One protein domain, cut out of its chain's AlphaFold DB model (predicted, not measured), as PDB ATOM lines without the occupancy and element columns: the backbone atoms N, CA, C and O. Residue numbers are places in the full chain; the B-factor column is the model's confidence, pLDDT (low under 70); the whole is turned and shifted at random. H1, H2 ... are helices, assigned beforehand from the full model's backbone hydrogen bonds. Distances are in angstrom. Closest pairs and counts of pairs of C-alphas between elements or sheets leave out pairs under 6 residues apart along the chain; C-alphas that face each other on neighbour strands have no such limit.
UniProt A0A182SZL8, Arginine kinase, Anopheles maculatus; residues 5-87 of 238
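Overview. This is residues 5 to 87 of the 238 residues of the protein "Arginine kinase" of Anopheles maculatus (UniProt A0A182SZL8). A long helix, H4, reaches away as an arm, its residues 63 to 86 sticking out, from a small head where H3 packs on H2; H1 makes a corner with H2. The 83 printed residues hold four named helices, H1 to H4, and no named strand: all helix. The whole is extended, with a radius of gyration of the C-alphas of 23.3 A, and flat, spanning 69 by 40 by 18 A.

Arrangement. H4, residues 56 to 86, is apart from H3, residues 41 to 49. H3 touches H2, residues 20 to 33, at a steep tilt of 56 degrees, opposite ways; the closest C-alphas, of Ala 27 and Ile 45, are 5.7 A apart. H1, residues 5 to 17, is close to but not clearly touching H2, with C-alphas 15 and 21 closest at 6.0 A; the steep tilt is 69 degrees, only just short of about perpendicular, the same way. In H1, H2, H3 and H4 every O i to N i+4 pair is within hydrogen-bond range.

Along the chain. H4 runs 44.7 A to C-alpha 86 at (-2.885, 32.199, -7.983). H1, 18.3 A, begins at C-alpha 5 at (-59.404, 59.327, -40.908). H2 measures 20.2 A and H3 12.4 A.

Size, cuts and confidence. The farthest C-alphas, of Asp 5 and Val 87, are 71.2 A apart. The printed part has no cut and no long link. Residues 85 to 86 are under pLDDT 70.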
ATOM      1  N   ASP A   5     -58.588  60.427 -40.383       85.75
ATOM      2  CA  ASP A   5     -59.404  59.327 -40.908       85.75
ATOM      3  C   ASP A   5     -58.670  58.505 -41.971       85.75
ATOM      4  O   ASP A   5     -58.729  57.277 -41.957       85.75
ATOM      5  N   GLN A   6     -57.865  59.157 -42.814       87.38
ATOM      6  CA  GLN A   6     -57.013  58.462 -43.787       87.38
ATOM      7  C   GLN A   6     -55.962  57.587 -43.090       87.38
ATOM      8  O   GLN A   6     -55.674  56.479 -43.538       87.38
ATOM      9  N   LYS A   7     -55.414  58.055 -41.959       89.44
ATOM     10  CA  LYS A   7     -54.473  57.272 -41.143       89.44
ATOM     11  C   LYS A   7     -55.144  56.057 -40.494       89.44
ATOM     12  O   LYS A   7     -54.549  54.982 -40.477       89.44
ATOM     13  N   ARG A   8     -56.375  56.205 -39.990       89.00
ATOM     14  CA  ARG A   8     -57.156  55.100 -39.402       89.00
ATOM     15  C   ARG A   8     -57.493  54.025 -40.430       89.00
ATOM     16  O   ARG A   8     -57.337  52.841 -40.148       89.00
ATOM     17  N   GLU A   9     -57.916  54.429 -41.624       88.81
ATOM     18  CA  GLU A   9     -58.273  53.486 -42.683       88.81
ATOM     19  C   GLU A   9     -57.047  52.731 -43.217       88.81
ATOM     20  O   GLU A   9     -57.106  51.517 -43.413       88.81
ATOM     21  N   ALA A  10     -55.913  53.418 -43.377       89.81
ATOM     22  CA  ALA A  10     -54.651  52.778 -43.739       89.81
ATOM     23  C   ALA A  10     -54.207  51.742 -42.689       89.81
ATOM     24  O   ALA A  10     -53.797  50.639 -43.047       89.81
ATOM     25  N   PHE A  11     -54.349  52.061 -41.398       90.81
ATOM     26  CA  PHE A  11     -54.024  51.136 -40.311       90.81
ATOM     27  C   PHE A  11     -54.953  49.914 -40.279       90.81
ATOM     28  O   PHE A  11     -54.492  48.790 -40.092       90.81
ATOM     29  N   ARG A  12     -56.254  50.103 -40.530       89.56
ATOM     30  CA  ARG A  12     -57.206  48.989 -40.635       89.56
ATOM     31  C   ARG A  12     -56.853  48.046 -41.786       89.56
ATOM     32  O   ARG A  12     -56.766  46.844 -41.563       89.56
ATOM     33  N   LYS A  13     -56.595  48.584 -42.986       91.44
ATOM     34  CA  LYS A  13     -56.172  47.778 -44.148       91.44
ATOM     35  C   LYS A  13     -54.892  47.002 -43.856       91.44
ATOM     36  O   LYS A  13     -54.785  45.844 -44.244       91.44
ATOM     37  N   TYR A  14     -53.956  47.611 -43.128       94.00
ATOM     38  CA  TYR A  14     -52.762  46.921 -42.654       94.00
ATOM     39  C   TYR A  14     -53.108  45.722 -41.756       94.00
ATOM     40  O   TYR A  14     -52.673  44.615 -42.060       94.00
ATOM     41  N   LEU A  15     -53.933  45.905 -40.717       91.38
ATOM     42  CA  LEU A  15     -54.327  44.823 -39.802       91.38
ATOM     43  C   LEU A  15     -55.080  43.679 -40.498       91.38
ATOM     44  O   LEU A  15     -54.903  42.517 -40.131       91.38
ATOM     45  N   GLU A  16     -55.908  44.001 -41.495       89.88
ATOM     46  CA  GLU A  16     -56.598  43.010 -42.328       89.88
ATOM     47  C   GLU A  16     -55.590  42.259 -43.214       89.88
ATOM     48  O   GLU A  16     -55.574  41.030 -43.218       89.88
ATOM     49  N   SER A  17     -54.686  42.977 -43.892       91.00
ATOM     50  CA  SER A  17     -53.670  42.380 -44.776       91.00
ATOM     51  C   SER A  17     -52.624  41.536 -44.041       91.00
ATOM     52  O   SER A  17     -52.161  40.532 -44.573       91.00
ATOM     53  N   ALA A  18     -52.275  41.914 -42.809       90.25
ATOM     54  CA  ALA A  18     -51.341  41.188 -41.956       90.25
ATOM     55  C   ALA A  18     -51.995  39.985 -41.247       90.25
ATOM     56  O   ALA A  18     -51.321  39.281 -40.500       90.25
ATOM     57  N   GLY A  19     -53.305  39.765 -41.434       88.31
ATOM     58  CA  GLY A  19     -54.049  38.654 -40.830       88.31
ATOM     59  C   GLY A  19     -54.352  38.813 -39.335       88.31
ATOM     60  O   GLY A  19     -54.936  37.917 -38.731       88.31
ATOM     61  N   ALA A  20     -54.017  39.953 -38.723       87.50
ATOM     62  CA  ALA A  20     -54.184  40.176 -37.286       87.50
ATOM     63  C   ALA A  20     -55.660  40.132 -36.853       87.50
ATOM     64  O   ALA A  20     -55.993  39.555 -35.817       87.50
ATOM     65  N   ILE A  21     -56.555  40.706 -37.665       87.94
ATOM     66  CA  ILE A  21     -58.001  40.711 -37.387       87.94
ATOM     67  C   ILE A  21     -58.592  39.300 -37.472       87.94
ATOM     68  O   ILE A  21     -59.421  38.947 -36.635       87.94
ATOM     69  N   ASP A  22     -58.157  38.485 -38.433       86.94
ATOM     70  CA  ASP A  22     -58.638  37.107 -38.593       86.94
ATOM     71  C   ASP A  22     -58.209  36.222 -37.409       86.94
ATOM     72  O   ASP A  22     -59.041  35.534 -36.814       86.94
ATOM     73  N   CYS A  23     -56.944  36.318 -36.986       87.06
ATOM     74  CA  CYS A  23     -56.435  35.596 -35.816       87.06
ATOM     75  C   CYS A  23     -57.182  35.969 -34.524       87.06
ATOM     76  O   CYS A  23     -57.627  35.085 -33.790       87.06
ATOM     77  N   LEU A  24     -57.377  37.268 -34.262       88.44
ATOM     78  CA  LEU A  24     -58.118  37.742 -33.087       88.44
ATOM     79  C   LEU A  24     -59.589  37.318 -33.125       88.44
ATOM     80  O   LEU A  24     -60.136  36.895 -32.107       88.44
ATOM     81  N   SER A  25     -60.219  37.380 -34.299       88.56
ATOM     82  CA  SER A  25     -61.612  36.958 -34.473       88.56
ATOM     83  C   SER A  25     -61.781  35.471 -34.162       88.56
ATOM     84  O   SER A  25     -62.681  35.100 -33.412       88.56
ATOM     85  N   LYS A  26     -60.877  34.617 -34.656       88.00
ATOM     86  CA  LYS A  26     -60.872  33.177 -34.349       88.00
ATOM     87  C   LYS A  26     -60.680  32.901 -32.857       88.00
ATOM     88  O   LYS A  26     -61.365  32.034 -32.317       88.00
ATOM     89  N   ALA A  27     -59.803  33.647 -32.183       88.19
ATOM     90  CA  ALA A  27     -59.586  33.499 -30.744       88.19
ATOM     91  C   ALA A  27     -60.824  33.884 -29.914       88.19
ATOM     92  O   ALA A  27     -61.200  33.160 -28.991       88.19
ATOM     93  N   LEU A  28     -61.502  34.974 -30.283       88.69
ATOM     94  CA  LEU A  28     -62.743  35.409 -29.635       88.69
ATOM     95  C   LEU A  28     -63.906  34.442 -29.884       88.69
ATOM     96  O   LEU A  28     -64.690  34.187 -28.973       88.69
ATOM     97  N   ILE A  29     -64.004  33.873 -31.091       89.44
ATOM     98  CA  ILE A  29     -65.014  32.853 -31.409       89.44
ATOM     99  C   ILE A  29     -64.815  31.611 -30.535       89.44
ATOM    100  O   ILE A  29     -65.790  31.130 -29.963       89.44
ATOM    101  N   ARG A  30     -63.574  31.129 -30.371       85.94
ATOM    102  CA  ARG A  30     -63.280  29.996 -29.474       85.94
ATOM    103  C   ARG A  30     -63.672  30.307 -28.028       85.94
ATOM    104  O   ARG A  30     -64.411  29.545 -27.426       85.94
ATOM    105  N   LEU A  31     -63.302  31.482 -27.509       88.81
ATOM    106  CA  LEU A  31     -63.710  31.903 -26.163       88.81
ATOM    107  C   LEU A  31     -65.243  31.966 -26.003       88.81
ATOM    108  O   LEU A  31     -65.784  31.648 -24.942       88.81
ATOM    109  N   TYR A  32     -65.968  32.383 -27.044       88.31
ATOM    110  CA  TYR A  32     -67.431  32.409 -27.041       88.31
ATOM    111  C   TYR A  32     -68.051  31.003 -27.054       88.31
ATOM    112  O   TYR A  32     -69.092  30.809 -26.428       88.31
ATOM    113  N   GLN A  33     -67.409  30.037 -27.709       89.88
ATOM    114  CA  GLN A  33     -67.870  28.648 -27.807       89.88
ATOM    115  C   GLN A  33     -67.609  27.818 -26.542       89.88
ATOM    116  O   GLN A  33     -68.243  26.784 -26.378       89.88
ATOM    117  N   GLU A  34     -66.748  28.284 -25.636       88.56
ATOM    118  CA  GLU A  34     -66.449  27.568 -24.394       88.56
ATOM    119  C   GLU A  34     -67.662  27.491 -23.451       88.56
ATOM    120  O   GLU A  34     -68.208  28.532 -23.057       88.56
ATOM    121  N   ASP A  35     -68.058  26.271 -23.069       83.19
ATOM    122  CA  ASP A  35     -69.210  25.997 -22.192       83.19
ATOM    123  C   ASP A  35     -69.008  26.554 -20.772       83.19
ATOM    124  O   ASP A  35     -69.930  27.102 -20.163       83.19
ATOM    125  N   HIS A  36     -67.774  26.478 -20.262       87.31
ATOM    126  CA  HIS A  36     -67.354  27.103 -19.010       87.31
ATOM    127  C   HIS A  36     -66.406  28.263 -19.309       87.31
ATOM    128  O   HIS A  36     -65.274  28.060 -19.746       87.31
ATOM    129  N   LYS A  37     -66.867  29.496 -19.072       86.12
ATOM    130  CA  LYS A  37     -66.053  30.691 -19.317       86.12
ATOM    131  C   LYS A  37     -64.854  30.729 -18.359       86.12
ATOM    132  O   LYS A  37     -65.070  30.614 -17.152       86.12
ATOM    133  N   PRO A  38     -63.618  30.903 -18.867       85.69
ATOM    134  CA  PRO A  38     -62.444  31.022 -18.015       85.69
ATOM    135  C   PRO A  38     -62.520  32.305 -17.184       85.69
ATOM    136  O   PRO A  38     -63.017  33.331 -17.653       85.69
ATOM    137  N   GLU A  39     -61.991  32.249 -15.964       85.81
ATOM    138  CA  GLU A  39     -61.933  33.396 -15.048       85.81
ATOM    139  C   GLU A  39     -61.034  34.520 -15.603       85.81
ATOM    140  O   GLU A  39     -61.342  35.699 -15.449       85.81
ATOM    141  N   ASP A  40     -59.985  34.150 -16.352       85.44
ATOM    142  CA  ASP A  40     -59.117  35.065 -17.101       85.44
ATOM    143  C   ASP A  40     -59.238  34.836 -18.621       85.44
ATOM    144  O   ASP A  40     -58.537  34.024 -19.236       85.44
ATOM    145  N   ALA A  41     -60.146  35.588 -19.246       84.56
ATOM    146  CA  ALA A  41     -60.366  35.579 -20.691       84.56
ATOM    147  C   ALA A  41     -59.135  36.038 -21.501       84.56
ATOM    148  O   ALA A  41     -58.929  35.578 -22.627       84.56
ATOM    149  N   CYS A  42     -58.303  36.924 -20.946       83.88
ATOM    150  CA  CYS A  42     -57.110  37.437 -21.620       83.88
ATOM    151  C   CYS A  42     -56.028  36.357 -21.720       83.88
ATOM    152  O   CYS A  42     -55.424  36.188 -22.784       83.88
ATOM    153  N   LYS A  43     -55.822  35.582 -20.649       82.88
ATOM    154  CA  LYS A  43     -54.893  34.442 -20.634       82.88
ATOM    155  C   LYS A  43     -55.300  33.363 -21.639       82.88
ATOM    156  O   LYS A  43     -54.443  32.870 -22.371       82.88
ATOM    157  N   PHE A  44     -56.599  33.074 -21.743       83.44
ATOM    158  CA  PHE A  44     -57.143  32.146 -22.739       83.44
ATOM    159  C   PHE A  44     -56.873  32.621 -24.175       83.44
ATOM    160  O   PHE A  44     -56.325  31.876 -24.987       83.44
ATOM    161  N   ILE A  45     -57.191  33.882 -24.488       86.31
ATOM    162  CA  ILE A  45     -56.941  34.455 -25.820       86.31
ATOM    163  C   ILE A  45     -55.443  34.410 -26.158       86.31
ATOM    164  O   ILE A  45     -55.085  34.030 -27.273       86.31
ATOM    165  N   ARG A  46     -54.557  34.731 -25.202       83.62
ATOM    166  CA  ARG A  46     -53.095  34.658 -25.383       83.62
ATOM    167  C   ARG A  46     -52.636  33.249 -25.774       83.62
ATOM    168  O   ARG A  46     -51.834  33.114 -26.693       83.62
ATOM    169  N   GLN A  47     -53.166  32.221 -25.118       81.06
ATOM    170  CA  GLN A  47     -52.831  30.821 -25.390       81.06
ATOM    171  C   GLN A  47     -53.365  30.341 -26.750       81.06
ATOM    172  O   GLN A  47     -52.686  29.611 -27.464       81.06
ATOM    173  N   VAL A  48     -54.554  30.794 -27.154       84.19
ATOM    174  CA  VAL A  48     -55.132  30.462 -28.469       84.19
ATOM    175  C   VAL A  48     -54.367  31.122 -29.618       84.19
ATOM    176  O   VAL A  48     -54.249  30.542 -30.696       84.19
ATOM    177  N   LEU A  49     -53.854  32.335 -29.406       84.38
ATOM    178  CA  LEU A  49     -53.058  33.053 -30.405       84.38
ATOM    179  C   LEU A  49     -51.617  32.536 -30.504       84.38
ATOM    180  O   LEU A  49     -50.955  32.770 -31.513       84.38
ATOM    181  N   CYS A  50     -51.121  31.856 -29.470       78.88
ATOM    182  CA  CYS A  50     -49.770  31.322 -29.419       78.88
ATOM    183  C   CYS A  50     -49.775  29.982 -28.669       78.88
ATOM    184  O   CYS A  50     -49.681  29.940 -27.444       78.88
ATOM    185  N   GLU A  51     -49.857  28.883 -29.428       70.31
ATOM    186  CA  GLU A  51     -49.946  27.515 -28.885       70.31
ATOM    187  C   GLU A  51     -48.735  27.131 -28.015       70.31
ATOM    188  O   GLU A  51     -48.871  26.344 -27.085       70.31
ATOM    189  N   ASN A  52     -47.572  27.745 -28.268       72.75
ATOM    190  CA  ASN A  52     -46.329  27.541 -27.515       72.75
ATOM    191  C   ASN A  52     -46.003  28.713 -26.567       72.75
ATOM    192  O   ASN A  52     -44.836  28.935 -26.243       72.75
ATOM    193  N   CYS A  53     -46.995  29.519 -26.172       76.31
ATOM    194  CA  CYS A  53     -46.767  30.629 -25.250       76.31
ATOM    195  C   CYS A  53     -46.414  30.086 -23.855       76.31
ATOM    196  O   CYS A  53     -47.209  29.317 -23.307       76.31
ATOM    197  N   PRO A  54     -45.276  30.486 -23.260       79.00
ATOM    198  CA  PRO A  54     -44.937  30.088 -21.901       79.00
ATOM    199  C   PRO A  54     -46.022  30.528 -20.911       79.00
ATOM    200  O   PRO A  54     -46.549  31.642 -21.005       79.00
ATOM    201  N   THR A  55     -46.362  29.668 -19.952       82.94
ATOM    202  CA  THR A  55     -47.260  30.038 -18.853       82.94
ATOM    203  C   THR A  55     -46.583  31.045 -17.925       82.94
ATOM    204  O   THR A  55     -45.360  31.128 -17.868       82.94
ATOM    205  N   ASP A  56     -47.364  31.816 -17.165       83.06
ATOM    206  CA  ASP A  56     -46.789  32.794 -16.226       83.06
ATOM    207  C   ASP A  56     -45.908  32.104 -15.166       83.06
ATOM    208  O   ASP A  56     -44.886  32.648 -14.754       83.06
ATOM    209  N   GLU A  57     -46.259  30.871 -14.791       86.38
ATOM    210  CA  GLU A  57     -45.453  29.991 -13.937       86.38
ATOM    211  C   GLU A  57     -44.125  29.624 -14.611       86.38
ATOM    212  O   GLU A  57     -43.075  29.848 -14.020       86.38
ATOM    213  N   GLN A  58     -44.148  29.175 -15.874       87.12
ATOM    214  CA  GLN A  58     -42.934  28.865 -16.644       87.12
ATOM    215  C   GLN A  58     -42.037  30.092 -16.842       87.12
ATOM    216  O   GLN A  58     -40.812  29.979 -16.801       87.12
ATOM    217  N   VAL A  59     -42.626  31.272 -17.056       88.88
ATOM    218  CA  VAL A  59     -41.876  32.534 -17.140       88.88
ATOM    219  C   VAL A  59     -41.233  32.854 -15.795       88.88
ATOM    220  O   VAL A  59     -40.068  33.240 -15.766       88.88
ATOM    221  N   THR A  60     -41.958  32.680 -14.691       91.81
ATOM    222  CA  THR A  60     -41.438  32.942 -13.342       91.81
ATOM    223  C   THR A  60     -40.297  31.987 -12.995       91.81
ATOM    224  O   THR A  60     -39.232  32.447 -12.594       91.81
ATOM    225  N   GLU A  61     -40.465  30.689 -13.252       94.50
ATOM    226  CA  GLU A  61     -39.426  29.667 -13.073       94.50
ATOM    227  C   GLU A  61     -38.188  29.982 -13.926       94.50
ATOM    228  O   GLU A  61     -37.073  30.043 -13.411       94.50
ATOM    229  N   SER A  62     -38.381  30.329 -15.203       91.69
ATOM    230  CA  SER A  62     -37.281  30.729 -16.093       91.69
ATOM    231  C   SER A  62     -36.551  31.986 -15.601       91.69
ATOM    232  O   SER A  62     -35.336  32.108 -15.762       91.69
ATOM    233  N   LEU A  63     -37.271  32.951 -15.015       94.44
ATOM    234  CA  LEU A  63     -36.674  34.158 -14.437       94.44
ATOM    235  C   LEU A  63     -35.859  33.838 -13.178       94.44
ATOM    236  O   LEU A  63     -34.780  34.408 -12.999       94.44
ATOM    237  N   GLU A  64     -36.342  32.929 -12.331       95.56
ATOM    238  CA  GLU A  64     -35.621  32.456 -11.147       95.56
ATOM    239  C   GLU A  64     -34.360  31.674 -11.530       95.56
ATOM    240  O   GLU A  64     -33.278  31.976 -11.018       95.56
ATOM    241  N   GLU A  65     -34.456  30.743 -12.479       96.19
ATOM    242  CA  GLU A  65     -33.303  30.016 -13.020       96.19
ATOM    243  C   GLU A  65     -32.274  30.973 -13.627       96.19
ATOM    244  O   GLU A  65     -31.077  30.870 -13.352       96.19
ATOM    245  N   LEU A  66     -32.723  31.966 -14.399       95.75
ATOM    246  CA  LEU A  66     -31.850  32.971 -14.998       95.75
ATOM    247  C   LEU A  66     -31.178  33.850 -13.934       95.75
ATOM    248  O   LEU A  66     -30.003  34.202 -14.080       95.75
ATOM    249  N   ALA A  67     -31.875  34.177 -12.845       96.19
ATOM    250  CA  ALA A  67     -31.290  34.885 -11.711       96.19
ATOM    251  C   ALA A  67     -30.222  34.035 -11.000       96.19
ATOM    252  O   ALA A  67     -29.125  34.532 -10.718       96.19
ATOM    253  N   GLN A  68     -30.495  32.749 -10.765       96.94
ATOM    254  CA  GLN A  68     -29.542  31.814 -10.160       96.94
ATOM    255  C   GLN A  68     -28.316  31.591 -11.052       96.94
ATOM    256  O   GLN A  68     -27.182  31.674 -10.573       96.94
ATOM    257  N   ALA A  69     -28.521  31.390 -12.354       96.75
ATOM    258  CA  ALA A  69     -27.455  31.223 -13.333       96.75
ATOM    259  C   ALA A  69     -26.560  32.466 -13.399       96.75
ATOM    260  O   ALA A  69     -25.338  32.342 -13.325       96.75
ATOM    261  N   ARG A  70     -27.143  33.672 -13.444       96.06
ATOM    262  CA  ARG A  70     -26.380  34.933 -13.400       96.06
ATOM    263  C   ARG A  70     -25.544  35.053 -12.130       96.06
ATOM    264  O   ARG A  70     -24.370  35.410 -12.209       96.06
ATOM    265  N   LYS A  71     -26.114  34.711 -10.971       96.38
ATOM    266  CA  LYS A  71     -25.380  34.702  -9.698       96.38
ATOM    267  C   LYS A  71     -24.226  33.694  -9.724       96.38
ATOM    268  O   LYS A  71     -23.130  34.009  -9.267       96.38
ATOM    269  N   ARG A  72     -24.447  32.501 -10.285       95.94
ATOM    270  CA  ARG A  72     -23.410  31.467 -10.401       95.94
ATOM    271  C   ARG A  72     -22.299  31.875 -11.362       95.94
ATOM    272  O   ARG A  72     -21.141  31.659 -11.025       95.94
ATOM    273  N   ILE A  73     -22.631  32.485 -12.499       96.19
ATOM    274  CA  ILE A  73     -21.655  33.036 -13.449       96.19
ATOM    275  C   ILE A  73     -20.795  34.083 -12.750       96.19
ATOM    276  O   ILE A  73     -19.579  33.955 -12.754       96.19
ATOM    277  N   GLN A  74     -21.411  35.042 -12.057       93.19
ATOM    278  CA  GLN A  74     -20.668  36.070 -11.332       93.19
ATOM    279  C   GLN A  74     -19.734  35.472 -10.268       93.19
ATOM    280  O   GLN A  74     -18.616  35.952 -10.090       93.19
ATOM    281  N   GLN A  75     -20.172  34.426  -9.561       91.00
ATOM    282  CA  GLN A  75     -19.322  33.730  -8.595       91.00
ATOM    283  C   GLN A  75     -18.161  33.011  -9.288       91.00
ATOM    284  O   GLN A  75     -17.017  33.204  -8.904       91.00
ATOM    285  N   LEU A  76     -18.434  32.236 -10.338       93.38
ATOM    286  CA  LEU A  76     -17.400  31.515 -11.083       93.38
ATOM    287  C   LEU A  76     -16.396  32.459 -11.749       93.38
ATOM    288  O   LEU A  76     -15.216  32.140 -11.812       93.38
ATOM    289  N   GLU A  77     -16.830  33.621 -12.232       90.81
ATOM    290  CA  GLU A  77     -15.937  34.656 -12.762       90.81
ATOM    291  C   GLU A  77     -15.006  35.211 -11.679       90.81
ATOM    292  O   GLU A  77     -13.822  35.426 -11.943       90.81
ATOM    293  N   ARG A  78     -15.511  35.405 -10.453       78.56
ATOM    294  CA  ARG A  78     -14.685  35.795  -9.300       78.56
ATOM    295  C   ARG A  78     -13.698  34.692  -8.928       78.56
ATOM    296  O   ARG A  78     -12.508  34.982  -8.827       78.56
ATOM    297  N   ASP A  79     -14.169  33.454  -8.812       82.56
ATOM    298  CA  ASP A  79     -13.344  32.295  -8.461       82.56
ATOM    299  C   ASP A  79     -12.245  32.079  -9.514       82.56
ATOM    300  O   ASP A  79     -11.070  31.970  -9.177       82.56
ATOM    301  N   ASN A  80     -12.594  32.108 -10.805       85.19
ATOM    302  CA  ASN A  80     -11.635  31.984 -11.904       85.19
ATOM    303  C   ASN A  80     -10.623  33.128 -11.909       85.19
ATOM    304  O   ASN A  80      -9.446  32.895 -12.173       85.19
ATOM    305  N   ARG A  81     -11.051  34.359 -11.615       77.31
ATOM    306  CA  ARG A  81     -10.128  35.489 -11.484       77.31
ATOM    307  C   ARG A  81      -9.151  35.267 -10.331       77.31
ATOM    308  O   ARG A  81      -7.961  35.495 -10.527       77.31
ATOM    309  N   GLY A  82      -9.624  34.803  -9.174       72.38
ATOM    310  CA  GLY A  82      -8.770  34.446  -8.037       72.38
ATOM    311  C   GLY A  82      -7.789  33.327  -8.388       72.38
ATOM    312  O   GLY A  82      -6.584  33.477  -8.217       72.38
ATOM    313  N   LEU A  83      -8.279  32.245  -8.997       78.31
ATOM    314  CA  LEU A  83      -7.448  31.128  -9.445       78.31
ATOM    315  C   LEU A  83      -6.384  31.566 -10.455       78.31
ATOM    316  O   LEU A  83      -5.231  31.183 -10.306       78.31
ATOM    317  N   LEU A  84      -6.728  32.403 -11.439       72.44
ATOM    318  CA  LEU A  84      -5.766  32.943 -12.408       72.44
ATOM    319  C   LEU A  84      -4.693  33.820 -11.754       72.44
ATOM    320  O   LEU A  84      -3.550  33.802 -12.203       72.44
ATOM    321  N   LEU A  85      -5.035  34.568 -10.702       66.19
ATOM    322  CA  LEU A  85      -4.055  35.321  -9.913       66.19
ATOM    323  C   LEU A  85      -3.142  34.392  -9.097       66.19
ATOM    324  O   LEU A  85      -1.977  34.721  -8.882       66.19
ATOM    325  N   ASN A  86      -3.641  33.216  -8.714       67.50
ATOM    326  CA  ASN A  86      -2.885  32.199  -7.983       67.50
ATOM    327  C   ASN A  86      -2.010  31.323  -8.896       67.50
ATOM    328  O   ASN A  86      -1.077  30.672  -8.410       67.50
ATOM    329  N   VAL A  87      -2.262  31.306 -10.213       74.06
ATOM    330  CA  VAL A  87      -1.378  30.645 -11.182       74.06
ATOM    331  C   VAL A  87      -0.066  31.420 -11.250       74.06
ATOM    332  O   VAL A  87       0.044  32.488 -11.855       74.06
TER     333      VAL A  87